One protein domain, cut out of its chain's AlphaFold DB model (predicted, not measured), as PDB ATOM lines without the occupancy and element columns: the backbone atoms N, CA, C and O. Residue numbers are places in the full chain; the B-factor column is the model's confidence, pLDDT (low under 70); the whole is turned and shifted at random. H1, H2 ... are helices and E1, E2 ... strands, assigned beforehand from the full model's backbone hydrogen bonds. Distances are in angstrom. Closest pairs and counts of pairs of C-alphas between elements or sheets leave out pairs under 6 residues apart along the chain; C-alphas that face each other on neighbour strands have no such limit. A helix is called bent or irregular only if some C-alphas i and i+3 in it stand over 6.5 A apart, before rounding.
ATOM      1  N   ASP A  72     -13.656 -49.610 -15.749       85.69
ATOM      2  CA  ASP A  72     -12.525 -50.139 -14.986       85.69
ATOM      3  C   ASP A  72     -11.282 -49.255 -15.104       85.69
ATOM      4  O   ASP A  72     -10.525 -49.122 -14.138       85.69
ATOM      5  N   ILE A  73     -11.102 -48.554 -16.227       89.88
ATOM      6  CA  ILE A  73      -9.991 -47.610 -16.408       89.88
ATOM      7  C   ILE A  73     -10.051 -46.484 -15.364       89.88
ATOM      8  O   ILE A  73      -9.006 -46.003 -14.922       89.88
ATOM      9  N   PHE A  74     -11.250 -46.065 -14.949       91.06
ATOM     10  CA  PHE A  74     -11.457 -45.005 -13.954       91.06
ATOM     11  C   PHE A  74     -11.376 -45.521 -12.512       91.06
ATOM     12  O   PHE A  74     -10.932 -44.790 -11.624       91.06
ATOM     13  N   ARG A  75     -11.761 -46.781 -12.282       90.19
ATOM     14  CA  ARG A  75     -11.726 -47.448 -10.967       90.19
ATOM     15  C   ARG A  75     -10.308 -47.781 -10.500       90.19
ATOM     16  O   ARG A  75      -9.989 -47.683  -9.319       90.19
ATOM     17  N   HIS A  76      -9.411 -48.101 -11.431       85.44
ATOM     18  CA  HIS A  76      -8.032 -48.488 -11.106       85.44
ATOM     19  C   HIS A  76      -7.044 -47.310 -11.044       85.44
ATOM     20  O   HIS A  76      -5.852 -47.502 -10.773       85.44
ATOM     21  N   GLN A  77      -7.509 -46.076 -11.263       90.81
ATOM     22  CA  GLN A  77      -6.650 -44.898 -11.142       90.81
ATOM     23  C   GLN A  77      -6.193 -44.689  -9.698       90.81
ATOM     24  O   GLN A  77      -6.845 -45.099  -8.739       90.81
ATOM     25  N   LYS A  78      -5.051 -44.010  -9.531       94.00
ATOM     26  CA  LYS A  78      -4.463 -43.745  -8.211       94.00
ATOM     27  C   LYS A  78      -5.472 -43.104  -7.247       94.00
ATOM     28  O   LYS A  78      -5.667 -43.633  -6.165       94.00
ATOM     29  N   LEU A  79      -6.160 -42.039  -7.668       95.50
ATOM     30  CA  LEU A  79      -7.126 -41.333  -6.816       95.50
ATOM     31  C   LEU A  79      -8.285 -42.226  -6.356       95.50
ATOM     32  O   LEU A  79      -8.692 -42.132  -5.205       95.50
ATOM     33  N   ALA A  80      -8.797 -43.105  -7.221       96.25
ATOM     34  CA  ALA A  80      -9.858 -44.041  -6.854       96.25
ATOM     35  C   ALA A  80      -9.381 -45.029  -5.777       96.25
ATOM     36  O   ALA A  80     -10.038 -45.191  -4.749       96.25
ATOM     37  N   ARG A  81      -8.187 -45.610  -5.952       96.00
ATOM     38  CA  ARG A  81      -7.575 -46.500  -4.952       96.00
ATOM     39  C   ARG A  81      -7.273 -45.789  -3.634       96.00
ATOM     40  O   ARG A  81      -7.505 -46.359  -2.571       96.00
ATOM     41  N   ASP A  82      -6.803 -44.547  -3.697       96.75
ATOM     42  CA  ASP A  82      -6.531 -43.732  -2.513       96.75
ATOM     43  C   ASP A  82      -7.834 -43.437  -1.746       96.75
ATOM     44  O   ASP A  82      -7.852 -43.538  -0.519       96.75
ATOM     45  N   LEU A  83      -8.945 -43.142  -2.444       96.19
ATOM     46  CA  LEU A  83     -10.267 -42.973  -1.818       96.19
ATOM     47  C   LEU A  83     -10.717 -44.257  -1.116       96.19
ATOM     48  O   LEU A  83     -11.110 -44.213   0.048       96.19
ATOM     49  N   VAL A  84     -10.623 -45.393  -1.812       96.31
ATOM     50  CA  VAL A  84     -10.972 -46.712  -1.268       96.31
ATOM     51  C   VAL A  84     -10.178 -46.997   0.002       96.31
ATOM     52  O   VAL A  84     -10.764 -47.278   1.046       96.31
ATOM     53  N   SER A  85      -8.854 -46.844  -0.055       96.06
ATOM     54  CA  SER A  85      -7.974 -47.133   1.076       96.06
ATOM     55  C   SER A  85      -8.163 -46.169   2.246       96.06
ATOM     56  O   SER A  85      -8.121 -46.611   3.392       96.06
ATOM     57  N   LYS A  86      -8.324 -44.862   1.994       95.44
ATOM     58  CA  LYS A  86      -8.435 -43.857   3.065       95.44
ATOM     59  C   LYS A  86      -9.769 -43.960   3.802       95.44
ATOM     60  O   LYS A  86      -9.817 -43.724   5.006       95.44
ATOM     61  N   PHE A  87     -10.838 -44.279   3.078       94.12
ATOM     62  CA  PHE A  87     -12.201 -44.207   3.597       94.12
ATOM     63  C   PHE A  87     -12.872 -45.566   3.826       94.12
ATOM     64  O   PHE A  87     -14.004 -45.597   4.298       94.12
ATOM     65  N   GLY A  88     -12.197 -46.679   3.522       93.31
ATOM     66  CA  GLY A  88     -12.746 -48.024   3.719       93.31
ATOM     67  C   GLY A  88     -13.923 -48.342   2.795       93.31
ATOM     68  O   GLY A  88     -14.830 -49.076   3.181       93.31
ATOM     69  N   LEU A  89     -13.937 -47.763   1.592       93.81
ATOM     70  CA  LEU A  89     -14.972 -48.033   0.593       93.81
ATOM     71  C   LEU A  89     -14.776 -49.434  -0.000       93.81
ATOM     72  O   LEU A  89     -13.669 -49.965  -0.006       93.81
ATOM     73  N   LYS A  90     -15.840 -50.020  -0.548       92.75
ATOM     74  CA  LYS A  90     -15.740 -51.232  -1.372       92.75
ATOM     75  C   LYS A  90     -15.138 -50.914  -2.739       92.75
ATOM     76  O   LYS A  90     -14.335 -51.694  -3.238       92.75
ATOM     77  N   ASP A  91     -15.500 -49.769  -3.318       94.38
ATOM     78  CA  ASP A  91     -14.965 -49.333  -4.606       94.38
ATOM     79  C   ASP A  91     -15.137 -47.825  -4.847       94.38
ATOM     80  O   ASP A  91     -15.945 -47.159  -4.192       94.38
ATOM     81  N   ALA A  92     -14.407 -47.280  -5.818       96.25
ATOM     82  CA  ALA A  92     -14.561 -45.897  -6.246       96.25
ATOM     83  C   ALA A  92     -14.316 -45.736  -7.750       96.25
ATOM     84  O   ALA A  92     -13.422 -46.348  -8.320       96.25
ATOM     85  N   LEU A  93     -15.068 -44.842  -8.383       96.44
ATOM     86  CA  LEU A  93     -14.910 -44.435  -9.773       96.44
ATOM     87  C   LEU A  93     -14.529 -42.952  -9.811       96.44
ATOM     88  O   LEU A  93     -15.267 -42.097  -9.318       96.44
ATOM     89  N   VAL A  94     -13.369 -42.637 -10.392       96.88
ATOM     90  CA  VAL A  94     -12.878 -41.255 -10.500       96.88
ATOM     91  C   VAL A  94     -12.630 -40.897 -11.959       96.88
ATOM     92  O   VAL A  94     -11.719 -41.423 -12.595       96.88
ATOM     93  N   VAL A  95     -13.430 -39.972 -12.489       95.50
ATOM     94  CA  VAL A  95     -13.311 -39.499 -13.878       95.50
ATOM     95  C   VAL A  95     -12.546 -38.179 -13.969       95.50
ATOM     96  O   VAL A  95     -12.582 -37.383 -13.025       95.50
ATOM     97  N   PRO A  96     -11.893 -37.878 -15.106       94.44
ATOM     98  CA  PRO A  96     -11.278 -36.575 -15.326       94.44
ATOM     99  C   PRO A  96     -12.289 -35.435 -15.170       94.44
ATOM    100  O   PRO A  96     -13.369 -35.461 -15.768       94.44
ATOM    101  N   SER A  97     -11.925 -34.428 -14.379       93.62
ATOM    102  CA  SER A  97     -12.711 -33.204 -14.238       93.62
ATOM    103  C   SER A  97     -12.754 -32.410 -15.539       93.62
ATOM    104  O   SER A  97     -11.797 -32.380 -16.312       93.62
ATOM    105  N   ASP A  98     -13.867 -31.723 -15.744       93.62
ATOM    106  CA  ASP A  98     -14.036 -30.705 -16.772       93.62
ATOM    107  C   ASP A  98     -13.818 -29.307 -16.160       93.62
ATOM    108  O   ASP A  98     -14.084 -29.128 -14.966       93.62
ATOM    109  N   PRO A  99     -13.369 -28.298 -16.932       89.19
ATOM    110  CA  PRO A  99     -13.305 -26.917 -16.450       89.19
ATOM    111  C   PRO A  99     -14.650 -26.384 -15.943       89.19
ATOM    112  O   PRO A  99     -14.675 -25.512 -15.077       89.19
ATOM    113  N   SER A 100     -15.758 -26.902 -16.480       92.38
ATOM    114  CA  SER A 100     -17.104 -26.592 -16.012       92.38
ATOM    115  C   SER A 100     -17.610 -27.637 -15.011       92.38
ATOM    116  O   SER A 100     -17.471 -28.846 -15.215       92.38
ATOM    117  N   ASP A 101     -18.273 -27.186 -13.943       86.31
ATOM    118  CA  ASP A 101     -18.874 -28.104 -12.963       86.31
ATOM    119  C   ASP A 101     -19.963 -28.973 -13.613       86.31
ATOM    120  O   ASP A 101     -20.037 -30.176 -13.361       86.31
ATOM    121  N   ARG A 102     -20.733 -28.397 -14.546       88.56
ATOM    122  CA  ARG A 102     -21.724 -29.126 -15.347       88.56
ATOM    123  C   ARG A 102     -21.089 -30.197 -16.236       88.56
ATOM    124  O   ARG A 102     -21.581 -31.318 -16.273       88.56
ATOM    125  N   GLY A 103     -19.983 -29.893 -16.915       91.19
ATOM    126  CA  GLY A 103     -19.265 -30.890 -17.711       91.19
ATOM    127  C   GLY A 103     -18.706 -32.021 -16.844       91.19
ATOM    128  O   GLY A 103     -18.727 -33.181 -17.250       91.19
ATOM    129  N   SER A 104     -18.263 -31.713 -15.621       92.94
ATOM    130  CA  SER A 104     -17.841 -32.734 -14.657       92.94
ATOM    131  C   SER A 104     -19.017 -33.613 -14.230       92.94
ATOM    132  O   SER A 104     -18.875 -34.833 -14.195       92.94
ATOM    133  N   LEU A 105     -20.184 -33.014 -13.974       91.62
ATOM    134  CA  LEU A 105     -21.414 -33.736 -13.644       91.62
ATOM    135  C   LEU A 105     -21.822 -34.689 -14.766       91.62
ATOM    136  O   LEU A 105     -22.061 -35.862 -14.506       91.62
ATOM    137  N   GLU A 106     -21.826 -34.223 -16.014       91.31
ATOM    138  CA  GLU A 106     -22.164 -35.045 -17.180       91.31
ATOM    139  C   GLU A 106     -21.195 -36.231 -17.347       91.31
ATOM    140  O   GLU A 106     -21.628 -37.360 -17.597       91.31
ATOM    141  N   ARG A 107     -19.884 -36.014 -17.152       92.75
ATOM    142  CA  ARG A 107     -18.867 -37.084 -17.215       92.75
ATOM    143  C   ARG A 107     -19.035 -38.110 -16.099       92.75
ATOM    144  O   ARG A 107     -18.977 -39.313 -16.372       92.75
ATOM    145  N   VAL A 108     -19.229 -37.645 -14.862       94.62
ATOM    146  CA  VAL A 108     -19.453 -38.513 -13.698       94.62
ATOM    147  C   VAL A 108     -20.732 -39.309 -13.906       94.62
ATOM    148  O   VAL A 108     -20.695 -40.531 -13.806       94.62
ATOM    149  N   ALA A 109     -21.833 -38.650 -14.266       93.19
ATOM    150  CA  ALA A 109     -23.124 -39.289 -14.462       93.19
ATOM    151  C   ALA A 109     -23.061 -40.386 -15.527       93.19
ATOM    152  O   ALA A 109     -23.456 -41.515 -15.258       93.19
ATOM    153  N   ARG A 110     -22.487 -40.095 -16.701       92.38
ATOM    154  CA  ARG A 110     -22.363 -41.075 -17.789       92.38
ATOM    155  C   ARG A 110     -21.506 -42.277 -17.406       92.38
ATOM    156  O   ARG A 110     -21.917 -43.409 -17.628       92.38
ATOM    157  N   SER A 111     -20.350 -42.038 -16.792       93.50
ATOM    158  CA  SER A 111     -19.436 -43.121 -16.402       93.50
ATOM    159  C   SER A 111     -20.015 -43.962 -15.264       93.50
ATOM    160  O   SER A 111     -19.850 -45.175 -15.236       93.50
ATOM    161  N   THR A 112     -20.752 -43.328 -14.350       94.25
ATOM    162  CA  THR A 112     -21.496 -44.023 -13.296       94.25
ATOM    163  C   THR A 112     -22.630 -44.855 -13.881       94.25
ATOM    164  O   THR A 112     -22.848 -45.979 -13.449       94.25
ATOM    165  N   ALA A 113     -23.335 -44.331 -14.879       93.25
ATOM    166  CA  ALA A 113     -24.421 -45.024 -15.552       93.25
ATOM    167  C   ALA A 113     -23.932 -46.253 -16.339       93.25
ATOM    168  O   ALA A 113     -24.620 -47.269 -16.363       93.25
ATOM    169  N   ASP A 114     -22.737 -46.178 -16.936       92.38
ATOM    170  CA  ASP A 114     -22.056 -47.322 -17.560       92.38
ATOM    171  C   ASP A 114     -21.546 -48.334 -16.515       92.38
ATOM    172  O   ASP A 114     -21.519 -49.535 -16.773       92.38
ATOM    173  N   TRP A 115     -21.164 -47.868 -15.321       93.31
ATOM    174  CA  TRP A 115     -20.672 -48.715 -14.233       93.31
ATOM    175  C   TRP A 115     -21.788 -49.442 -13.469       93.31
ATOM    176  O   TRP A 115     -21.630 -50.608 -13.110       93.31
ATOM    177  N   LEU A 116     -22.924 -48.776 -13.242       92.19
ATOM    178  CA  LEU A 116     -24.029 -49.246 -12.403       92.19
ATOM    179  C   LEU A 116     -24.499 -50.680 -12.728       92.19
ATOM    180  O   LEU A 116     -24.625 -51.455 -11.782       92.19
ATOM    181  N   PRO A 117     -24.683 -51.091 -14.000       91.81
ATOM    182  CA  PRO A 117     -25.029 -52.470 -14.351       91.81
ATOM    183  C   PRO A 117     -24.102 -53.534 -13.752       91.81
ATOM    184  O   PRO A 117     -24.579 -54.579 -13.328       91.81
ATOM    185  N   SER A 118     -22.794 -53.266 -13.672       91.06
ATOM    186  CA  SER A 118     -21.809 -54.221 -13.135       91.06
ATOM    187  C   SER A 118     -21.909 -54.428 -11.620       91.06
ATOM    188  O   SER A 118     -21.360 -55.388 -11.086       91.06
ATOM    189  N   LEU A 119     -22.601 -53.523 -10.922       89.50
ATOM    190  CA  LEU A 119     -22.814 -53.589  -9.477       89.50
ATOM    191  C   LEU A 119     -24.083 -54.367  -9.108       89.50
ATOM    192  O   LEU A 119     -24.277 -54.708  -7.941       89.50
ATOM    193  N   LEU A 120     -24.949 -54.628 -10.088       90.38
ATOM    194  CA  LEU A 120     -26.255 -55.245  -9.904       90.38
ATOM    195  C   LEU A 120     -26.207 -56.724 -10.286       90.38
ATOM    196  O   LEU A 120     -25.486 -57.135 -11.191       90.38
ATOM    197  N   ASN A 121     -26.998 -57.528  -9.586       91.00
ATOM    198  CA  ASN A 121     -27.204 -58.944  -9.862       91.00
ATOM    199  C   ASN A 121     -28.703 -59.220 -10.028       91.00
ATOM    200  O   ASN A 121     -29.522 -58.459  -9.505       91.00
ATOM    201  N   PRO A 122     -29.073 -60.321 -10.699       91.50
ATOM    202  CA  PRO A 122     -30.465 -60.741 -10.753       91.50
ATOM    203  C   PRO A 122     -31.090 -60.881  -9.358       91.50
ATOM    204  O   PRO A 122     -30.452 -61.421  -8.450       91.50
ATOM    205  N   GLY A 123     -32.317 -60.385  -9.184       90.19
ATOM    206  CA  GLY A 123     -33.017 -60.370  -7.889       90.19
ATOM    207  C   GLY A 123     -32.626 -59.222  -6.942       90.19
ATOM    208  O   GLY A 123     -33.133 -59.139  -5.816       90.19
ATOM    209  N   ASP A 124     -31.706 -58.333  -7.342       90.56
ATOM    210  CA  ASP A 124     -31.350 -57.166  -6.531       90.56
ATOM    211  C   ASP A 124     -32.517 -56.147  -6.458       90.56
ATOM    212  O   ASP A 124     -33.401 -56.050  -7.312       90.56
ATOM    213  N   ARG A 125     -32.525 -55.361  -5.384       89.94
ATOM    214  CA  ARG A 125     -33.498 -54.319  -5.055       89.94
ATOM    215  C   ARG A 125     -32.740 -53.008  -4.891       89.94
ATOM    216  O   ARG A 125     -32.261 -52.677  -3.808       89.94
ATOM    217  N   LEU A 126     -32.609 -52.281  -5.993       89.44
ATOM    218  CA  LEU A 126     -31.863 -51.034  -6.078       89.44
ATOM    219  C   LEU A 126     -32.657 -49.884  -5.451       89.44
ATOM    220  O   LEU A 126     -33.610 -49.376  -6.042       89.44
ATOM    221  N   GLY A 127     -32.224 -49.441  -4.275       87.62
ATOM    222  CA  GLY A 127     -32.710 -48.214  -3.656       87.62
ATOM    223  C   GLY A 127     -32.191 -46.968  -4.379       87.62
ATOM    224  O   GLY A 127     -30.983 -46.779  -4.506       87.62
ATOM    225  N   VAL A 128     -33.091 -46.090  -4.818       86.00
ATOM    226  CA  VAL A 128     -32.764 -44.834  -5.500       86.00
ATOM    227  C   VAL A 128     -33.178 -43.655  -4.625       86.00
ATOM    228  O   VAL A 128     -34.337 -43.505  -4.233       86.00
ATOM    229  N   ALA A 129     -32.194 -42.824  -4.285       80.88
ATOM    230  CA  ALA A 129     -32.404 -41.567  -3.580       80.88
ATOM    231  C   ALA A 129     -32.805 -40.450  -4.564       80.88
ATOM    232  O   ALA A 129     -33.337 -40.700  -5.643       80.88
ATOM    233  N   TRP A 130     -32.565 -39.198  -4.186       73.56
ATOM    234  CA  TRP A 130     -32.947 -38.035  -4.974       73.56
ATOM    235  C   TRP A 130     -31.809 -37.020  -5.008       73.56
ATOM    236  O   TRP A 130     -31.318 -36.618  -3.958       73.56
ATOM    237  N   ASP A 131     -31.415 -36.602  -6.206       76.25
ATOM    238  CA  ASP A 131     -30.760 -35.327  -6.498       76.25
ATOM    239  C   ASP A 131     -30.600 -35.153  -8.023       76.25
ATOM    240  O   ASP A 131     -31.005 -35.997  -8.827       76.25
ATOM    241  N   GLU A 132     -30.018 -34.022  -8.420       82.31
ATOM    242  CA  GLU A 132     -29.656 -33.722  -9.808       82.31
ATOM    243  C   GLU A 132     -28.687 -34.762 -10.398       82.31
ATOM    244  O   GLU A 132     -28.790 -35.116 -11.570       82.31
ATOM    245  N   THR A 133     -27.774 -35.300  -9.588       85.81
ATOM    246  CA  THR A 133     -26.757 -36.249 -10.045       85.81
ATOM    247  C   THR A 133     -27.369 -37.604 -10.384       85.81
ATOM    248  O   THR A 133     -27.106 -38.147 -11.454       85.81
ATOM    249  N   VAL A 134     -28.226 -38.127  -9.508       87.19
ATOM    250  CA  VAL A 134     -28.997 -39.358  -9.697       87.19
ATOM    251  C   VAL A 134     -29.895 -39.231 -10.921       87.19
ATOM    252  O   VAL A 134     -29.965 -40.165 -11.717       87.19
ATOM    253  N   TYR A 135     -30.520 -38.067 -11.128       88.38
ATOM    254  CA  TYR A 135     -31.287 -37.800 -12.343       88.38
ATOM    255  C   TYR A 135     -30.417 -37.911 -13.603       88.38
ATOM    256  O   TYR A 135     -30.771 -38.632 -14.537       88.38
ATOM    257  N   CYS A 136     -29.244 -37.269 -13.625       90.12
ATOM    258  CA  CYS A 136     -28.321 -37.377 -14.754       90.12
ATOM    259  C   CYS A 136     -27.835 -38.818 -14.986       90.12
ATOM    260  O   CYS A 136     -27.685 -39.229 -16.136       90.12
ATOM    261  N   VAL A 137     -27.602 -39.592 -13.921       92.62
ATOM    262  CA  VAL A 137     -27.241 -41.018 -14.018       92.62
ATOM    263  C   VAL A 137     -28.387 -41.827 -14.622       92.62
ATOM    264  O   VAL A 137     -28.150 -42.619 -15.531       92.62
ATOM    265  N   ALA A 138     -29.621 -41.611 -14.160       91.69
ATOM    266  CA  ALA A 138     -30.808 -42.297 -14.664       91.69
ATOM    267  C   ALA A 138     -31.028 -42.030 -16.161       91.69
ATOM    268  O   ALA A 138     -31.240 -42.964 -16.935       91.69
ATOM    269  N   GLU A 139     -30.913 -40.771 -16.585       89.31
ATOM    270  CA  GLU A 139     -31.047 -40.385 -17.993       89.31
ATOM    271  C   GLU A 139     -29.948 -41.002 -18.864       89.31
ATOM    272  O   GLU A 139     -30.220 -41.445 -19.985       89.31
ATOM    273  N   ALA A 140     -28.724 -41.079 -18.334       91.06
ATOM    274  CA  ALA A 140     -27.580 -41.663 -19.020       91.06
ATOM    275  C   ALA A 140     -27.532 -43.200 -18.955       91.06
ATOM    276  O   ALA A 140     -26.703 -43.786 -19.646       91.06
ATOM    277  N   ALA A 141     -28.372 -43.876 -18.166       92.50
ATOM    278  CA  ALA A 141     -28.338 -45.334 -18.009       92.50
ATOM    279  C   ALA A 141     -28.537 -46.072 -19.345       92.50
ATOM    280  O   ALA A 141     -29.317 -45.625 -20.193       92.50
ATOM    281  N   PRO A 142     -27.798 -47.169 -19.595       90.94
ATOM    282  CA  PRO A 142     -27.997 -47.971 -20.793       90.94
ATOM    283  C   PRO A 142     -29.324 -48.716 -20.732       90.94
ATOM    284  O   PRO A 142     -29.824 -49.045 -19.659       90.94
ATOM    285  N   HIS A 143     -29.875 -49.011 -21.907       90.44
ATOM    286  CA  HIS A 143     -30.938 -49.999 -22.007       90.44
ATOM    287  C   HIS A 143     -30.318 -51.386 -21.843       90.44
ATOM    288  O   HIS A 143     -29.619 -51.868 -22.735       90.44
ATOM    289  N   THR A 144     -30.513 -52.009 -20.688       89.94
ATOM    290  CA  THR A 144     -29.953 -53.331 -20.385       89.94
ATOM    291  C   THR A 144     -30.914 -54.067 -19.477       89.94
ATOM    292  O   THR A 144     -31.049 -53.702 -18.319       89.94
ATOM    293  N   VAL A 145     -31.590 -55.085 -20.001       92.31
ATOM    294  CA  VAL A 145     -32.556 -55.858 -19.216       92.31
ATOM    295  C   VAL A 145     -31.818 -56.648 -18.139       92.31
ATOM    296  O   VAL A 145     -30.891 -57.391 -18.452       92.31
ATOM    297  N   MET A 146     -32.235 -56.459 -16.890       91.94
ATOM    298  CA  MET A 146     -31.737 -57.183 -15.725       91.94
ATOM    299  C   MET A 146     -32.848 -58.064 -15.168       91.94
ATOM    300  O   MET A 146     -33.929 -57.573 -14.839       91.94
ATOM    301  N   ASP A 147     -32.575 -59.361 -15.051       93.06
ATOM    302  CA  ASP A 147     -33.560 -60.332 -14.582       93.06
ATOM    303  C   ASP A 147     -33.939 -60.073 -13.117       93.06
ATOM    304  O   ASP A 147     -33.075 -59.940 -12.254       93.06
ATOM    305  N   ASP A 148     -35.240 -60.020 -12.828       93.44
ATOM    306  CA  ASP A 148     -35.784 -59.868 -11.467       93.44
ATOM    307  C   ASP A 148     -35.234 -58.653 -10.681       93.44
ATOM    308  O   ASP A 148     -35.173 -58.643  -9.453       93.44
ATOM    309  N   LEU A 149     -34.813 -57.589 -11.374       94.06
ATOM    310  CA  LEU A 149     -34.395 -56.351 -10.718       94.06
ATOM    311  C   LEU A 149     -35.629 -55.565 -10.248       94.06
ATOM    312  O   LEU A 149     -36.605 -55.400 -10.984       94.06
ATOM    313  N   THR A 150     -35.572 -55.011  -9.037       93.31
ATOM    314  CA  THR A 150     -36.563 -54.042  -8.541       93.31
ATOM    315  C   THR A 150     -35.886 -52.721  -8.196       93.31
ATOM    316  O   THR A 150     -34.962 -52.686  -7.395       93.31
ATOM    317  N   VAL A 151     -36.364 -51.611  -8.745       92.88
ATOM    318  CA  VAL A 151     -35.940 -50.255  -8.382       92.88
ATOM    319  C   VAL A 151     -36.928 -49.682  -7.369       92.88
ATOM    320  O   VAL A 151     -38.134 -49.680  -7.609       92.88
ATOM    321  N   VAL A 152     -36.429 -49.211  -6.226       91.81
ATOM    322  CA  VAL A 152     -37.241 -48.735  -5.099       91.81
ATOM    323  C   VAL A 152     -36.889 -47.288  -4.768       91.81
ATOM    324  O   VAL A 152     -35.735 -46.970  -4.493       91.81
ATOM    325  N   GLN A 153     -37.882 -46.406  -4.739       90.56
ATOM    326  CA  GLN A 153     -37.707 -45.023  -4.302       90.56
ATOM    327  C   GLN A 153     -37.499 -44.958  -2.780       90.56
ATOM    328  O   GLN A 153     -38.369 -45.361  -2.011       90.56
ATOM    329  N   LEU A 154     -36.369 -44.404  -2.331       87.25
ATOM    330  CA  LEU A 154     -35.995 -44.386  -0.906       87.25
ATOM    331  C   LEU A 154     -36.595 -43.230  -0.098       87.25
ATOM    332  O   LEU A 154     -36.613 -43.273   1.131       87.25
ATOM    333  N   VAL A 155     -37.037 -42.167  -0.765       85.25
ATOM    334  CA  VAL A 155     -37.459 -40.915  -0.125       85.25
ATOM    335  C   VAL A 155     -38.833 -40.486  -0.611       85.25
ATOM    336  O   VAL A 155     -39.195 -40.760  -1.749       85.25
ATOM    337  N   GLY A 156     -39.600 -39.786   0.224       85.06
ATOM    338  CA  GLY A 156     -40.880 -39.222  -0.208       85.06
ATOM    339  C   GLY A 156     -40.722 -38.153  -1.299       85.06
ATOM    340  O   GLY A 156     -39.641 -37.599  -1.514       85.06
ATOM    341  N   SER A 157     -41.827 -37.831  -1.962       84.25
ATOM    342  CA  SER A 157     -41.905 -36.842  -3.031       84.25
ATOM    343  C   SER A 157     -41.632 -35.429  -2.526       84.25
ATOM    344  O   SER A 157     -42.176 -34.987  -1.509       84.25
ATOM    345  N   ARG A 158     -40.852 -34.655  -3.279       79.00
ATOM    346  CA  ARG A 158     -40.670 -33.216  -3.051       79.00
ATOM    347  C   ARG A 158     -40.879 -32.474  -4.358       79.00
ATOM    348  O   ARG A 158     -40.485 -32.959  -5.413       79.00
ATOM    349  N   LEU A 159     -41.428 -31.263  -4.281       69.00
ATOM    350  CA  LEU A 159     -41.432 -30.362  -5.426       69.00
ATOM    351  C   LEU A 159     -39.979 -30.059  -5.831       69.00
ATOM    352  O   LEU A 159     -39.243 -29.369  -5.119       69.00
ATOM    353  N   ALA A 160     -39.563 -30.623  -6.957       61.84
ATOM    354  CA  ALA A 160     -38.270 -30.407  -7.582       61.84
ATOM    355  C   ALA A 160     -38.441 -29.426  -8.748       61.84
ATOM    356  O   ALA A 160     -39.353 -29.572  -9.562       61.84
ATOM    357  N   ALA A 161     -37.580 -28.412  -8.832       55.34
ATOM    358  CA  ALA A 161     -37.559 -27.521  -9.984       55.34
ATOM    359  C   ALA A 161     -36.933 -28.275 -11.166       55.34
ATOM    360  O   ALA A 161     -35.736 -28.468 -11.153       55.34
ATOM    361  N   LEU A 162     -37.720 -28.674 -12.169       52.53
ATOM    362  CA  LEU A 162     -37.284 -29.413 -13.371       52.53
ATOM    363  C   LEU A 162     -36.769 -30.848 -13.126       52.53
ATOM    364  O   LEU A 162     -35.591 -31.078 -12.898       52.53
ATOM    365  N   GLY A 163     -37.644 -31.839 -13.319       56.84
ATOM    366  CA  GLY A 163     -37.265 -33.191 -13.771       56.84
ATOM    367  C   GLY A 163     -36.625 -34.146 -12.754       56.84
ATOM    368  O   GLY A 163     -36.922 -35.334 -12.811       56.84
ATOM    369  N   PHE A 164     -35.843 -33.668 -11.780       66.38
ATOM    370  CA  PHE A 164     -35.128 -34.508 -10.798       66.38
ATOM    371  C   PHE A 164     -35.989 -34.981  -9.613       66.38
ATOM    372  O   PHE A 164     -35.505 -35.161  -8.495       66.38
ATOM    373  N   ALA A 165     -37.289 -35.170  -9.833       74.38
ATOM    374  CA  ALA A 165     -38.143 -35.800  -8.834       74.38
ATOM    375  C   ALA A 165     -37.697 -37.261  -8.620       74.38
ATOM    376  O   ALA A 165     -37.265 -37.936  -9.563       74.38
ATOM    377  N   ALA A 166     -37.772 -37.748  -7.380       76.75
ATOM    378  CA  ALA A 166     -37.303 -39.088  -7.020       76.75
ATOM    379  C   ALA A 166     -38.066 -40.186  -7.786       76.75
ATOM    380  O   ALA A 166     -37.487 -41.198  -8.188       76.75
ATOM    381  N   GLU A 167     -39.349 -39.933  -8.058       83.44
ATOM    382  CA  GLU A 167     -40.233 -40.805  -8.832       83.44
ATOM    383  C   GLU A 167     -39.737 -40.937 -10.275       83.44
ATOM    384  O   GLU A 167     -39.729 -42.033 -10.833       83.44
ATOM    385  N   THR A 168     -39.295 -39.826 -10.879       86.75
ATOM    386  CA  THR A 168     -38.769 -39.806 -12.251       86.75
ATOM    387  C   THR A 168     -37.476 -40.601 -12.338       86.75
ATOM    388  O   THR A 168     -37.319 -41.409 -13.246       86.75
ATOM    389  N   CYS A 169     -36.562 -40.420 -11.382       88.50
ATOM    390  CA  CYS A 169     -35.285 -41.134 -11.371       88.50
ATOM    391  C   CYS A 169     -35.497 -42.651 -11.264       88.50
ATOM    392  O   CYS A 169     -34.951 -43.415 -12.061       88.50
ATOM    393  N   SER A 170     -36.342 -43.069 -10.316       90.44
ATOM    394  CA  SER A 170     -36.663 -44.479 -10.074       90.44
ATOM    395  C   SER A 170     -37.365 -45.103 -11.284       90.44
ATOM    396  O   SER A 170     -36.957 -46.161 -11.763       90.44
ATOM    397  N   ALA A 171     -38.358 -44.413 -11.856       91.88
ATOM    398  CA  ALA A 171     -39.081 -44.885 -13.036       91.88
ATOM    399  C   ALA A 171     -38.200 -44.951 -14.295       91.88
ATOM    400  O   ALA A 171     -38.293 -45.917 -15.057       91.88
ATOM    401  N   THR A 172     -37.329 -43.962 -14.518       92.19
ATOM    402  CA  THR A 172     -36.402 -43.967 -15.656       92.19
ATOM    403  C   THR A 172     -35.420 -45.127 -15.547       92.19
ATOM    404  O   THR A 172     -35.275 -45.868 -16.521       92.19
ATOM    405  N   LEU A 173     -34.793 -45.336 -14.383       92.44
ATOM    406  CA  LEU A 173     -33.885 -46.469 -14.171       92.44
ATOM    407  C   LEU A 173     -34.603 -47.805 -14.354       92.44
ATOM    408  O   LEU A 173     -34.093 -48.668 -15.065       92.44
ATOM    409  N   ALA A 174     -35.808 -47.951 -13.796       94.06
ATOM    410  CA  ALA A 174     -36.591 -49.169 -13.954       94.06
ATOM    411  C   ALA A 174     -36.872 -49.475 -15.431       94.06
ATOM    412  O   ALA A 174     -36.635 -50.585 -15.901       94.06
ATOM    413  N   ARG A 175     -37.287 -48.461 -16.202       95.19
ATOM    414  CA  ARG A 175     -37.516 -48.596 -17.645       95.19
ATOM    415  C   ARG A 175     -36.239 -48.960 -18.404       95.19
ATOM    416  O   ARG A 175     -36.284 -49.827 -19.270       95.19
ATOM    417  N   ARG A 176     -35.117 -48.293 -18.113       93.25
ATOM    418  CA  ARG A 176     -33.826 -48.552 -18.777       93.25
ATOM    419  C   ARG A 176     -33.326 -49.969 -18.476       93.25
ATOM    420  O   ARG A 176     -32.790 -50.614 -19.374       93.25
ATOM    421  N   PHE A 177     -33.572 -50.480 -17.270       95.19
ATOM    422  CA  PHE A 177     -33.133 -51.815 -16.866       95.19
ATOM    423  C   PHE A 177     -34.159 -52.941 -17.035       95.19
ATOM    424  O   PHE A 177     -33.885 -54.076 -16.660       95.19
ATOM    425  N   GLY A 178     -35.340 -52.661 -17.597       94.75
ATOM    426  CA  GLY A 178     -36.414 -53.658 -17.699       94.75
ATOM    427  C   GLY A 178     -36.886 -54.184 -16.336       94.75
ATOM    428  O   GLY A 178     -37.354 -55.312 -16.242       94.75
ATOM    429  N   ALA A 179     -36.734 -53.374 -15.291       95.06
ATOM    430  CA  ALA A 179     -36.934 -53.742 -13.898       95.06
ATOM    431  C   ALA A 179     -38.329 -53.354 -13.388       95.06
ATOM    432  O   ALA A 179     -38.997 -52.465 -13.928       95.06
ATOM    433  N   HIS A 180     -38.746 -53.971 -12.285       94.88
ATOM    434  CA  HIS A 180     -39.908 -53.519 -11.526       94.88
ATOM    435  C   HIS A 180     -39.622 -52.169 -10.859       94.88
ATOM    436  O   HIS A 180     -38.488 -51.880 -10.489       94.88
ATOM    437  N   CYS A 181     -40.650 -51.339 -10.684       94.31
ATOM    438  CA  CYS A 181     -40.528 -50.038 -10.029       94.31
ATOM    439  C   CYS A 181     -41.494 -49.950  -8.849       94.31
ATOM    440  O   CYS A 181     -42.694 -50.172  -9.019       94.31
ATOM    441  N   ILE A 182     -40.979 -49.599  -7.672       93.38
ATOM    442  CA  ILE A 182     -41.768 -49.319  -6.472       93.38
ATOM    443  C   ILE A 182     -41.490 -47.877  -6.056       93.38
ATOM    444  O   ILE A 182     -40.423 -47.559  -5.531       93.38
ATOM    445  N   ASN A 183     -42.472 -47.008  -6.275       91.06
ATOM    446  CA  ASN A 183     -42.416 -45.621  -5.834       91.06
ATOM    447  C   ASN A 183     -43.033 -45.472  -4.443       91.06
ATOM    448  O   ASN A 183     -43.969 -46.187  -4.087       91.06
ATOM    449  N   LEU A 184     -42.527 -44.507  -3.676       90.50
ATOM    450  CA  LEU A 184     -43.053 -44.171  -2.360       90.50
ATOM    451  C   LEU A 184     -44.021 -42.990  -2.495       90.50
ATOM    452  O   LEU A 184     -43.609 -41.852  -2.713       90.50
ATOM    453  N   HIS A 185     -45.321 -43.250  -2.369       90.12
ATOM    454  CA  HIS A 185     -46.377 -42.275  -2.665       90.12
ATOM    455  C   HIS A 185     -46.742 -41.399  -1.460       90.12
ATOM    456  O   HIS A 185     -47.910 -41.285  -1.087       90.12
ATOM    457  N   VAL A 186     -45.743 -40.763  -0.847       91.31
ATOM    458  CA  VAL A 186     -45.946 -39.818   0.265       91.31
ATOM    459  C   VAL A 186     -45.063 -38.581   0.104       91.31
ATOM    460  O   VAL A 186     -43.965 -38.692  -0.435       91.31
ATOM    461  N   PRO A 187     -45.480 -37.403   0.602       89.50
ATOM    462  CA  PRO A 187     -44.603 -36.240   0.681       89.50
ATOM    463  C   PRO A 187     -43.354 -36.516   1.525       89.50
ATOM    464  O   PRO A 187     -43.431 -37.174   2.562       89.50
ATOM    465  N   LEU A 188     -42.215 -35.943   1.129       87.62
ATOM    466  CA  LEU A 188     -40.962 -36.027   1.884       87.62
ATOM    467  C   LEU A 188     -41.086 -35.399   3.276       87.62
ATOM    468  O   LEU A 188     -40.539 -35.917   4.246       87.62
ATOM    469  N   LEU A 189     -41.782 -34.262   3.356       89.25
ATOM    470  CA  LEU A 189     -41.997 -33.522   4.590       89.25
ATOM    471  C   LEU A 189     -43.493 -33.361   4.835       89.25
ATOM    472  O   LEU A 189     -44.232 -32.877   3.977       89.25
ATOM    473  N   LEU A 190     -43.915 -33.752   6.030       91.81
ATOM    474  CA  LEU A 190     -45.289 -33.643   6.498       91.81
ATOM    475  C   LEU A 190     -45.373 -32.594   7.602       91.81
ATOM    476  O   LEU A 190     -44.395 -32.306   8.290       91.81
ATOM    477  N   THR A 191     -46.557 -32.016   7.769       93.75
ATOM    478  CA  THR A 191     -46.786 -30.900   8.694       93.75
ATOM    479  C   THR A 191     -46.670 -31.298  10.162       93.75
ATOM    480  O   THR A 191     -46.364 -30.451  10.997       93.75
ATOM    481  N   ASN A 192     -46.926 -32.564  10.495       95.88
ATOM    482  CA  ASN A 192     -46.826 -33.081  11.854       95.88
ATOM    483  C   ASN A 192     -46.633 -34.607  11.878       95.88
ATOM    484  O   ASN A 192     -46.815 -35.300  10.875       95.88
ATOM    485  N   LYS A 193     -46.271 -35.116  13.060       95.44
ATOM    486  CA  LYS A 193     -46.017 -36.540  13.308       95.44
ATOM    487  C   LYS A 193     -47.273 -37.410  13.177       95.44
ATOM    488  O   LYS A 193     -47.170 -38.492  12.618       95.44
ATOM    489  N   ASP A 194     -48.431 -36.944  13.649       97.44
ATOM    490  CA  ASP A 194     -49.693 -37.706  13.589       97.44
ATOM    491  C   ASP A 194     -50.059 -38.076  12.144       97.44
ATOM    492  O   ASP A 194     -50.353 -39.230  11.839       97.44
ATOM    493  N   LEU A 195     -49.931 -37.120  11.221       95.88
ATOM    494  CA  LEU A 195     -50.143 -37.360   9.799       95.88
ATOM    495  C   LEU A 195     -49.142 -38.376   9.234       95.88
ATOM    496  O   LEU A 195     -49.523 -39.221   8.427       95.88
ATOM    497  N   ALA A 196     -47.878 -38.316   9.659       94.44
ATOM    498  CA  ALA A 196     -46.870 -39.288   9.247       94.44
ATOM    499  C   ALA A 196     -47.198 -40.699   9.749       94.44
ATOM    500  O   ALA A 196     -47.087 -41.649   8.981       94.44
ATOM    501  N   ASP A 197     -47.626 -40.842  11.003       96.12
ATOM    502  CA  ASP A 197     -47.996 -42.138  11.579       96.12
ATOM    503  C   ASP A 197     -49.235 -42.722  10.889       96.12
ATOM    504  O   ASP A 197     -49.253 -43.901  10.545       96.12
ATOM    505  N   ARG A 198     -50.238 -41.884  10.608       96.38
ATOM    506  CA  ARG A 198     -51.434 -42.287   9.861       96.38
ATOM    507  C   ARG A 198     -51.116 -42.719   8.436       96.38
ATOM    508  O   ARG A 198     -51.614 -43.748   8.002       96.38
ATOM    509  N   LEU A 199     -50.278 -41.967   7.718       95.31
ATOM    510  CA  LEU A 199     -49.854 -42.355   6.371       95.31
ATOM    511  C   LEU A 199     -49.055 -43.656   6.399       95.31
ATOM    512  O   LEU A 199     -49.304 -44.516   5.572       95.31
ATOM    513  N   LYS A 200     -48.154 -43.842   7.369       94.44
ATOM    514  CA  LYS A 200     -47.420 -45.107   7.551       94.44
ATOM    515  C   LYS A 200     -48.331 -46.299   7.842       94.44
ATOM    516  O   LYS A 200     -47.950 -47.419   7.523       94.44
ATOM    517  N   ALA A 201     -49.483 -46.070   8.470       95.31
ATOM    518  CA  ALA A 201     -50.464 -47.109   8.764       95.31
ATOM    519  C   ALA A 201     -51.334 -47.478   7.552       95.31
ATOM    520  O   ALA A 201     -51.973 -48.530   7.584       95.31
ATOM    521  N   GLU A 202     -51.361 -46.661   6.491       97.31
ATOM    522  CA  GLU A 202     -52.101 -47.024   5.286       97.31
ATOM    523  C   GLU A 202     -51.445 -48.215   4.579       97.31
ATOM    524  O   GLU A 202     -50.241 -48.157   4.313       97.31
ATOM    525  N   PRO A 203     -52.201 -49.272   4.216       95.12
ATOM    526  CA  PRO A 203     -51.626 -50.518   3.710       95.12
ATOM    527  C   PRO A 203     -50.661 -50.332   2.536       95.12
ATOM    528  O   PRO A 203     -49.579 -50.914   2.532       95.12
ATOM    529  N   VAL A 204     -51.012 -49.465   1.580       94.19
ATOM    530  CA  VAL A 204     -50.183 -49.181   0.396       94.19
ATOM    531  C   VAL A 204     -48.846 -48.543   0.785       94.19
ATOM    532  O   VAL A 204     -47.802 -48.902   0.251       94.19
ATOM    533  N   VAL A 205     -48.857 -47.602   1.730       94.00
ATOM    534  CA  VAL A 205     -47.636 -46.922   2.184       94.00
ATOM    535  C   VAL A 205     -46.804 -47.853   3.061       94.00
ATOM    536  O   VAL A 205     -45.580 -47.862   2.947       94.00
ATOM    537  N   ALA A 206     -47.442 -48.660   3.910       93.94
ATOM    538  CA  ALA A 206     -46.767 -49.666   4.722       93.94
ATOM    539  C   ALA A 206     -46.012 -50.680   3.845       93.94
ATOM    540  O   ALA A 206     -44.841 -50.956   4.103       93.94
ATOM    541  N   GLU A 207     -46.643 -51.167   2.773       93.38
ATOM    542  CA  GLU A 207     -46.025 -52.064   1.790       93.38
ATOM    543  C   GLU A 207     -44.824 -51.406   1.089       93.38
ATOM    544  O   GLU A 207     -43.748 -52.000   0.992       93.38
ATOM    545  N   GLN A 208     -44.960 -50.147   0.665       92.94
ATOM    546  CA  GLN A 208     -43.868 -49.386   0.045       92.94
ATOM    547  C   GLN A 208     -42.696 -49.160   1.006       92.94
ATOM    548  O   GLN A 208     -41.537 -49.331   0.632       92.94
ATOM    549  N   LEU A 209     -42.971 -48.815   2.265       91.38
ATOM    550  CA  LEU A 209     -41.939 -48.647   3.289       91.38
ATOM    551  C   LEU A 209     -41.262 -49.974   3.640       91.38
ATOM    552  O   LEU A 209     -40.057 -50.000   3.889       91.38
ATOM    553  N   GLN A 210     -42.000 -51.083   3.611       91.06
ATOM    554  CA  GLN A 210     -41.421 -52.412   3.747       91.06
ATOM    555  C   GLN A 210     -40.509 -52.739   2.556       91.06
ATOM    556  O   GLN A 210     -39.420 -53.272   2.750       91.06
ATOM    557  N   ALA A 211     -40.894 -52.369   1.332       89.38
ATOM    558  CA  ALA A 211     -40.040 -52.516   0.157       89.38
ATOM    559  C   ALA A 211     -38.738 -51.705   0.271       89.38
ATOM    560  O   ALA A 211     -37.689 -52.217  -0.127       89.38
ATOM    561  N   VAL A 212     -38.793 -50.496   0.844       87.19
ATOM    562  CA  VAL A 212     -37.609 -49.682   1.174       87.19
ATOM    563  C   VAL A 212     -36.725 -50.400   2.195       87.19
ATOM    564  O   VAL A 212     -35.529 -50.549   1.961       87.19
ATOM    565  N   ALA A 213     -37.304 -50.906   3.286       84.56
ATOM    566  CA  ALA A 213     -36.569 -51.643   4.319       84.56
ATOM    567  C   ALA A 213     -35.939 -52.949   3.799       84.56
ATOM    568  O   ALA A 213     -34.916 -53.390   4.315       84.56
ATOM    569  N   ASN A 214     -36.539 -53.545   2.767       84.25
ATOM    570  CA  ASN A 214     -36.081 -54.774   2.131       84.25
ATOM    571  C   ASN A 214     -35.103 -54.539   0.970       84.25
ATOM    572  O   ASN A 214     -34.747 -55.511   0.304       84.25
ATOM    573  N   CYS A 215     -34.692 -53.297   0.675       80.00
ATOM    574  CA  CYS A 215     -33.629 -53.068  -0.306       80.00
ATOM    575  C   CYS A 215     -32.391 -53.866   0.123       80.00
ATOM    576  O   CYS A 215     -31.922 -53.743   1.255       80.00
ATOM    577  N   ASN A 216     -31.929 -54.760  -0.747       61.03
ATOM    578  CA  ASN A 216     -30.899 -55.731  -0.415       61.03
ATOM    579  C   ASN A 216     -29.503 -55.179  -0.754       61.03
ATOM    580  O   ASN A 216     -29.316 -54.428  -1.705       61.03
ATOM    581  N   LYS A 217     -28.529 -55.627   0.050       53.56
ATOM    582  CA  LYS A 217     -27.086 -55.322   0.042       53.56
ATOM    583  C   LYS A 217     -26.650 -53.969   0.607       53.56
ATOM    584  O   LYS A 217     -27.235 -52.922   0.378       53.56
ATOM    585  N   ASP A 218     -25.462 -54.031   1.210       55.84
ATOM    586  CA  ASP A 218     -24.523 -52.951   1.533       55.84
ATOM    587  C   ASP A 218     -24.113 -52.072   0.323       55.84
ATOM    588  O   ASP A 218     -23.035 -51.477   0.336       55.84
ATOM    589  N   LEU A 219     -24.831 -52.083  -0.801       66.88
ATOM    590  CA  LEU A 219     -24.471 -51.312  -1.985       66.88
ATOM    591  C   LEU A 219     -25.134 -49.936  -1.897       66.88
ATOM    592  O   LEU A 219     -26.285 -49.753  -2.276       66.88
ATOM    593  N   SER A 220     -24.381 -48.957  -1.407       79.19
ATOM    594  CA  SER A 220     -24.789 -47.556  -1.374       79.19
ATOM    595  C   SER A 220     -23.811 -46.771  -2.233       79.19
ATOM    596  O   SER A 220     -22.704 -46.438  -1.796       79.19
ATOM    597  N   LEU A 221     -24.201 -46.552  -3.490       84.38
ATOM    598  CA  LEU A 221     -23.426 -45.789  -4.458       84.38
ATOM    599  C   LEU A 221     -23.736 -44.305  -4.307       84.38
ATOM    600  O   LEU A 221     -24.823 -43.838  -4.643       84.38
ATOM    601  N   MET A 222     -22.755 -43.562  -3.818       87.75
ATOM    602  CA  MET A 222     -22.828 -42.116  -3.721       87.75
ATOM    603  C   MET A 222     -22.192 -41.484  -4.955       87.75
ATOM    604  O   MET A 222     -21.038 -41.758  -5.285       87.75
ATOM    605  N   VAL A 223     -22.928 -40.597  -5.612       90.19
ATOM    606  CA  VAL A 223     -22.467 -39.898  -6.812       90.19
ATOM    607  C   VAL A 223     -22.452 -38.410  -6.512       90.19
ATOM    608  O   VAL A 223     -23.444 -37.863  -6.038       90.19
ATOM    609  N   GLY A 224     -21.330 -37.743  -6.756       89.38
ATOM    610  CA  GLY A 224     -21.226 -36.319  -6.461       89.38
ATOM    611  C   GLY A 224     -19.992 -35.680  -7.065       89.38
ATOM    612  O   GLY A 224     -18.933 -36.293  -7.161       89.38
ATOM    613  N   THR A 225     -20.124 -34.425  -7.479       91.38
ATOM    614  CA  THR A 225     -19.033 -33.611  -8.017       91.38
ATOM    615  C   THR A 225     -19.220 -32.164  -7.588       91.38
ATOM    616  O   THR A 225     -20.342 -31.734  -7.339       91.38
ATOM    617  N   GLY A 226     -18.123 -31.418  -7.512       91.06
ATOM    618  CA  GLY A 226     -18.095 -30.069  -6.950       91.06
ATOM    619  C   GLY A 226     -17.422 -30.044  -5.581       91.06
ATOM    620  O   GLY A 226     -17.330 -31.058  -4.887       91.06
ATOM    621  N   LEU A 227     -16.877 -28.883  -5.221       91.00
ATOM    622  CA  LEU A 227     -16.192 -28.693  -3.937       91.00
ATOM    623  C   LEU A 227     -17.189 -28.534  -2.781       91.00
ATOM    624  O   LEU A 227     -16.925 -28.977  -1.669       91.00
ATOM    625  N   ASP A 228     -18.362 -27.974  -3.062       90.69
ATOM    626  CA  ASP A 228     -19.503 -27.868  -2.151       90.69
ATOM    627  C   ASP A 228     -20.038 -29.242  -1.708       90.69
ATOM    628  O   ASP A 228     -20.593 -29.375  -0.616       90.69
ATOM    629  N   ARG A 229     -19.820 -30.286  -2.520       90.38
ATOM    630  CA  ARG A 229     -20.226 -31.666  -2.220       90.38
ATOM    631  C   ARG A 229     -19.241 -32.434  -1.342       90.38
ATOM    632  O   ARG A 229     -19.643 -33.431  -0.751       90.38
ATOM    633  N   VAL A 230     -18.000 -31.966  -1.181       93.62
ATOM    634  CA  VAL A 230     -16.948 -32.682  -0.428       93.62
ATOM    635  C   VAL A 230     -17.374 -32.958   1.015       93.62
ATOM    636  O   VAL A 230     -17.349 -34.105   1.452       93.62
ATOM    637  N   ASN A 231     -17.822 -31.932   1.746       93.31
ATOM    638  CA  ASN A 231     -18.212 -32.085   3.152       93.31
ATOM    639  C   ASN A 231     -19.425 -33.024   3.338       93.31
ATOM    640  O   ASN A 231     -19.323 -33.948   4.149       93.31
ATOM    641  N   PRO A 232     -20.541 -32.867   2.591       90.62
ATOM    642  CA  PRO A 232     -21.644 -33.828   2.616       90.62
ATOM    643  C   PRO A 232     -21.217 -35.261   2.283       90.62
ATOM    644  O   PRO A 232     -21.628 -36.195   2.969       90.62
ATOM    645  N   MET A 233     -20.362 -35.439   1.271       92.12
ATOM    646  CA  MET A 233     -19.873 -36.758   0.868       92.12
ATOM    647  C   MET A 233     -19.039 -37.410   1.973       92.12
ATOM    648  O   MET A 233     -19.264 -38.568   2.317       92.12
ATOM    649  N   LEU A 234     -18.119 -36.665   2.591       92.75
ATOM    650  CA  LEU A 234     -17.332 -37.166   3.719       92.75
ATOM    651  C   LEU A 234     -18.215 -37.524   4.920       92.75
ATOM    652  O   LEU A 234     -17.971 -38.539   5.567       92.75
ATOM    653  N   ALA A 235     -19.248 -36.730   5.211       90.19
ATOM    654  CA  ALA A 235     -20.194 -37.032   6.281       90.19
ATOM    655  C   ALA A 235     -20.980 -38.327   6.005       90.19
ATOM    656  O   ALA A 235     -21.120 -39.155   6.904       90.19
ATOM    657  N   ALA A 236     -21.435 -38.534   4.765       87.62
ATOM    658  CA  ALA A 236     -22.134 -39.753   4.359       87.62
ATOM    659  C   ALA A 236     -21.243 -40.998   4.495       87.62
ATOM    660  O   ALA A 236     -21.671 -42.012   5.042       87.62
ATOM    661  N   VAL A 237     -19.982 -40.894   4.071       88.88
ATOM    662  CA  VAL A 237     -18.984 -41.965   4.193       88.88
ATOM    663  C   VAL A 237     -18.692 -42.290   5.657       88.88
ATOM    664  O   VAL A 237     -18.784 -43.448   6.053       88.88
ATOM    665  N   LYS A 238     -18.421 -41.277   6.492       88.12
ATOM    666  CA  LYS A 238     -18.197 -41.464   7.938       88.12
ATOM    667  C   LYS A 238     -19.414 -42.066   8.643       88.12
ATOM    668  O   LYS A 238     -19.253 -42.821   9.594       88.12
ATOM    669  N   GLY A 239     -20.619 -41.732   8.181       84.38
ATOM    670  CA  GLY A 239     -21.872 -42.286   8.689       84.38
ATOM    671  C   GLY A 239     -22.181 -43.709   8.215       84.38
ATOM    672  O   GLY A 239     -23.190 -44.260   8.638       84.38
ATOM    673  N   GLY A 240     -21.352 -44.302   7.346       81.38
ATOM    674  CA  GLY A 240     -21.592 -45.633   6.784       81.38
ATOM    675  C   GLY A 240     -22.702 -45.676   5.729       81.38
ATOM    676  O   GLY A 240     -23.182 -46.753   5.394       81.38
ATOM    677  N   TYR A 241     -23.110 -44.522   5.190       81.88
ATOM    678  CA  TYR A 241     -24.167 -44.409   4.175       81.88
ATOM    679  C   TYR A 241     -23.654 -44.560   2.737       81.88
ATOM    680  O   TYR A 241     -24.440 -44.482   1.796       81.88
ATOM    681  N   ALA A 242     -22.344 -44.727   2.547       85.69
ATOM    682  CA  ALA A 242     -21.731 -44.904   1.238       85.69
ATOM    683  C   ALA A 242     -20.691 -46.023   1.291       85.69
ATOM    684  O   ALA A 242     -19.737 -45.960   2.063       85.69
ATOM    685  N   THR A 243     -20.860 -47.026   0.433       87.12
ATOM    686  CA  THR A 243     -19.868 -48.093   0.231       87.12
ATOM    687  C   THR A 243     -19.144 -47.957  -1.093       87.12
ATOM    688  O   THR A 243     -18.055 -48.500  -1.240       87.12
ATOM    689  N   HIS A 244     -19.727 -47.230  -2.045       92.56
ATOM    690  CA  HIS A 244     -19.139 -46.938  -3.343       92.56
ATOM    691  C   HIS A 244     -19.232 -45.439  -3.611       92.56
ATOM    692  O   HIS A 244     -20.206 -44.794  -3.214       92.56
ATOM    693  N   ILE A 245     -18.242 -44.880  -4.304       94.31
ATOM    694  CA  ILE A 245     -18.250 -43.468  -4.707       94.31
ATOM    695  C   ILE A 245     -18.017 -43.342  -6.202       94.31
ATOM    696  O   ILE A 245     -17.125 -43.985  -6.739       94.31
ATOM    697  N   ALA A 246     -18.748 -42.450  -6.859       95.50
ATOM    698  CA  ALA A 246     -18.405 -41.958  -8.184       95.50
ATOM    699  C   ALA A 246     -18.261 -40.430  -8.171       95.50
ATOM    700  O   ALA A 246     -19.162 -39.702  -7.748       95.50
ATOM    701  N   THR A 247     -17.102 -39.933  -8.603       95.88
ATOM    702  CA  THR A 247     -16.774 -38.502  -8.558       95.88
ATOM    703  C   THR A 247     -15.740 -38.106  -9.617       95.88
ATOM    704  O   THR A 247     -15.287 -38.937 -10.403       95.88
ATOM    705  N   CYS A 248     -15.370 -36.825  -9.673       95.81
ATOM    706  CA  CYS A 248     -14.327 -36.327 -10.567       95.81
ATOM    707  C   CYS A 248     -12.983 -36.135  -9.846       95.81
ATOM    708  O   CYS A 248     -12.926 -36.024  -8.620       95.81
ATOM    709  N   THR A 249     -11.891 -36.033 -10.607       96.00
ATOM    710  CA  THR A 249     -10.522 -35.877 -10.079       96.00
ATOM    711  C   THR A 249     -10.370 -34.724  -9.079       96.00
ATOM    712  O   THR A 249      -9.711 -34.892  -8.057       96.00
ATOM    713  N   LYS A 250     -11.007 -33.572  -9.333       95.19
ATOM    714  CA  LYS A 250     -10.964 -32.378  -8.473       95.19
ATOM    715  C   LYS A 250     -11.635 -32.626  -7.119       95.19
ATOM    716  O   LYS A 250     -11.061 -32.300  -6.086       95.19
ATOM    717  N   THR A 251     -12.825 -33.224  -7.120       95.44
ATOM    718  CA  THR A 251     -13.554 -33.550  -5.885       95.44
ATOM    719  C   THR A 251     -12.865 -34.680  -5.119       95.44
ATOM    720  O   THR A 251     -12.702 -34.564  -3.908       95.44
ATOM    721  N   ALA A 252     -12.373 -35.718  -5.806       96.25
ATOM    722  CA  ALA A 252     -11.603 -36.801  -5.190       96.25
ATOM    723  C   ALA A 252     -10.354 -36.284  -4.459       96.25
ATOM    724  O   ALA A 252     -10.126 -36.639  -3.305       96.25
ATOM    725  N   ALA A 253      -9.569 -35.414  -5.106       96.06
ATOM    726  CA  ALA A 253      -8.391 -34.805  -4.493       96.06
ATOM    727  C   ALA A 253      -8.761 -33.997  -3.239       96.06
ATOM    728  O   ALA A 253      -8.183 -34.219  -2.179       96.06
ATOM    729  N   ALA A 254      -9.796 -33.154  -3.316       96.00
ATOM    730  CA  ALA A 254     -10.262 -32.369  -2.172       96.00
ATOM    731  C   ALA A 254     -10.752 -33.245  -0.999       96.00
ATOM    732  O   ALA A 254     -10.488 -32.937   0.166       96.00
ATOM    733  N   MET A 255     -11.422 -34.370  -1.279       95.62
ATOM    734  CA  MET A 255     -11.783 -35.351  -0.246       95.62
ATOM    735  C   MET A 255     -10.536 -35.961   0.412       95.62
ATOM    736  O   MET A 255     -10.478 -36.092   1.635       95.62
ATOM    737  N   LEU A 256      -9.517 -36.314  -0.376       95.56
ATOM    738  CA  LEU A 256      -8.262 -36.887   0.124       95.56
ATOM    739  C   LEU A 256      -7.409 -35.885   0.912       95.56
ATOM    740  O   LEU A 256      -6.719 -36.295   1.843       95.56
ATOM    741  N   GLU A 257      -7.480 -34.597   0.594       94.38
ATOM    742  CA  GLU A 257      -6.794 -33.525   1.330       94.38
ATOM    743  C   GLU A 257      -7.507 -33.152   2.633       94.38
ATOM    744  O   GLU A 257      -6.871 -32.706   3.586       94.38
ATOM    745  N   SER A 258      -8.820 -33.375   2.710       86.62
ATOM    746  CA  SER A 258      -9.598 -33.090   3.913       86.62
ATOM    747  C   SER A 258      -9.183 -34.013   5.065       86.62
ATOM    748  O   SER A 258      -9.162 -35.245   4.931       86.62
TER     749      SER A 258
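Overview. This is residues 72 to 258 of the 260 residues of the protein "Sugar-bind domain-containing protein" of Rhodobacterales bacterium 56_14_T64 (UniProt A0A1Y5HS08). Two lobes lie side by side: in one, a sheet of E1, E6 and E5 has H3 over one face and H2 and H9 over the other; in the second, a sheet of E2, E3 and E4 lies between H5 and H7. H4 packs between H3 and H5 where the lobes meet, and H6 lies at the far end beyond H7. The printed part has 187 residues, in the order H1 H2 E1 H3 E2 H4 E3 H5 E4 H6 H7 E5 H8 E6 H9; the class is mixed and both sheets are parallel. It is compact, with a radius of gyration of the C-alphas of 16.8 A and spans of 49 by 37 by 31 A.

Arrangement. H1, residues 72 to 75, stands at the level of the sheet E1, 91 to 95, E6, 244 to 248, and E5, 221 to 223. N 93 and O 245, 2.8 A, and N 222 and O 244, 2.9 A, are within hydrogen-bond range. H2, residues 78 to 87, lies over E1, height 8.0 A. On the opposite face H3, residues 101 to 119, runs along E6, at 24 degrees on the local plane. Residues 105 to 113 of H3 touch H4, residues 132 to 140, closest C-alphas Ala 109 and Val 137, 4.5 A. The sheet E2, 125 to 128, E3, 150 to 153, and E4, 180 to 182, pairs N 126 with O 150 and N 151 with O 180, each 2.8 A. H5, residues 166 to 177, runs along E3 and touches H4 at a shallow tilt of 23 degrees, closest C-alphas Leu 173 and Ala 138, 5.2 A. H7, residues 203 to 213, runs across E3 on the opposite face; H6, residues 193 to 201, only just touches it, only at the corner, with 3 pairs of C-alphas within 8 A, the closest those of Lys 200 and Ala 206, 5.4 A. H8, residues 230 to 238, touches H9, residues 249 to 257, closest C-alphas Val 230 and Met 255, 5.8 A. E2-H4-E3, E3-H5-E4 and E5-H8-E6 are strand-helix-strand units, parallel neighbours joined through a helix, with right-handed crossovers. Every O i to N i+4 pair is within range in H2 and H4 to H9, and 12 of 15 in H3; H1 is too short for one.

Along the chain. H1 begins at C-alpha 72 (-12.525, -50.139, -14.986). H3 spans 26.0 A, with a kink of 29 degrees near residue 113, and is only just irregular: C-alphas 114 and 117 are 6.8 A apart. H5 spans 16.6 A, H7 15.1 A, H2 14.1 A. H9 ends at C-alpha 257 (-6.794, -33.525, 1.330).

Size, cuts and confidence. The C-alphas farthest apart, Ile 73 and Asp 194, are 50.7 A apart. The printed part has no cut; the link E3 to H5 is long. pLDDT is under 70 at residues 159 to 164 and 216 to 219.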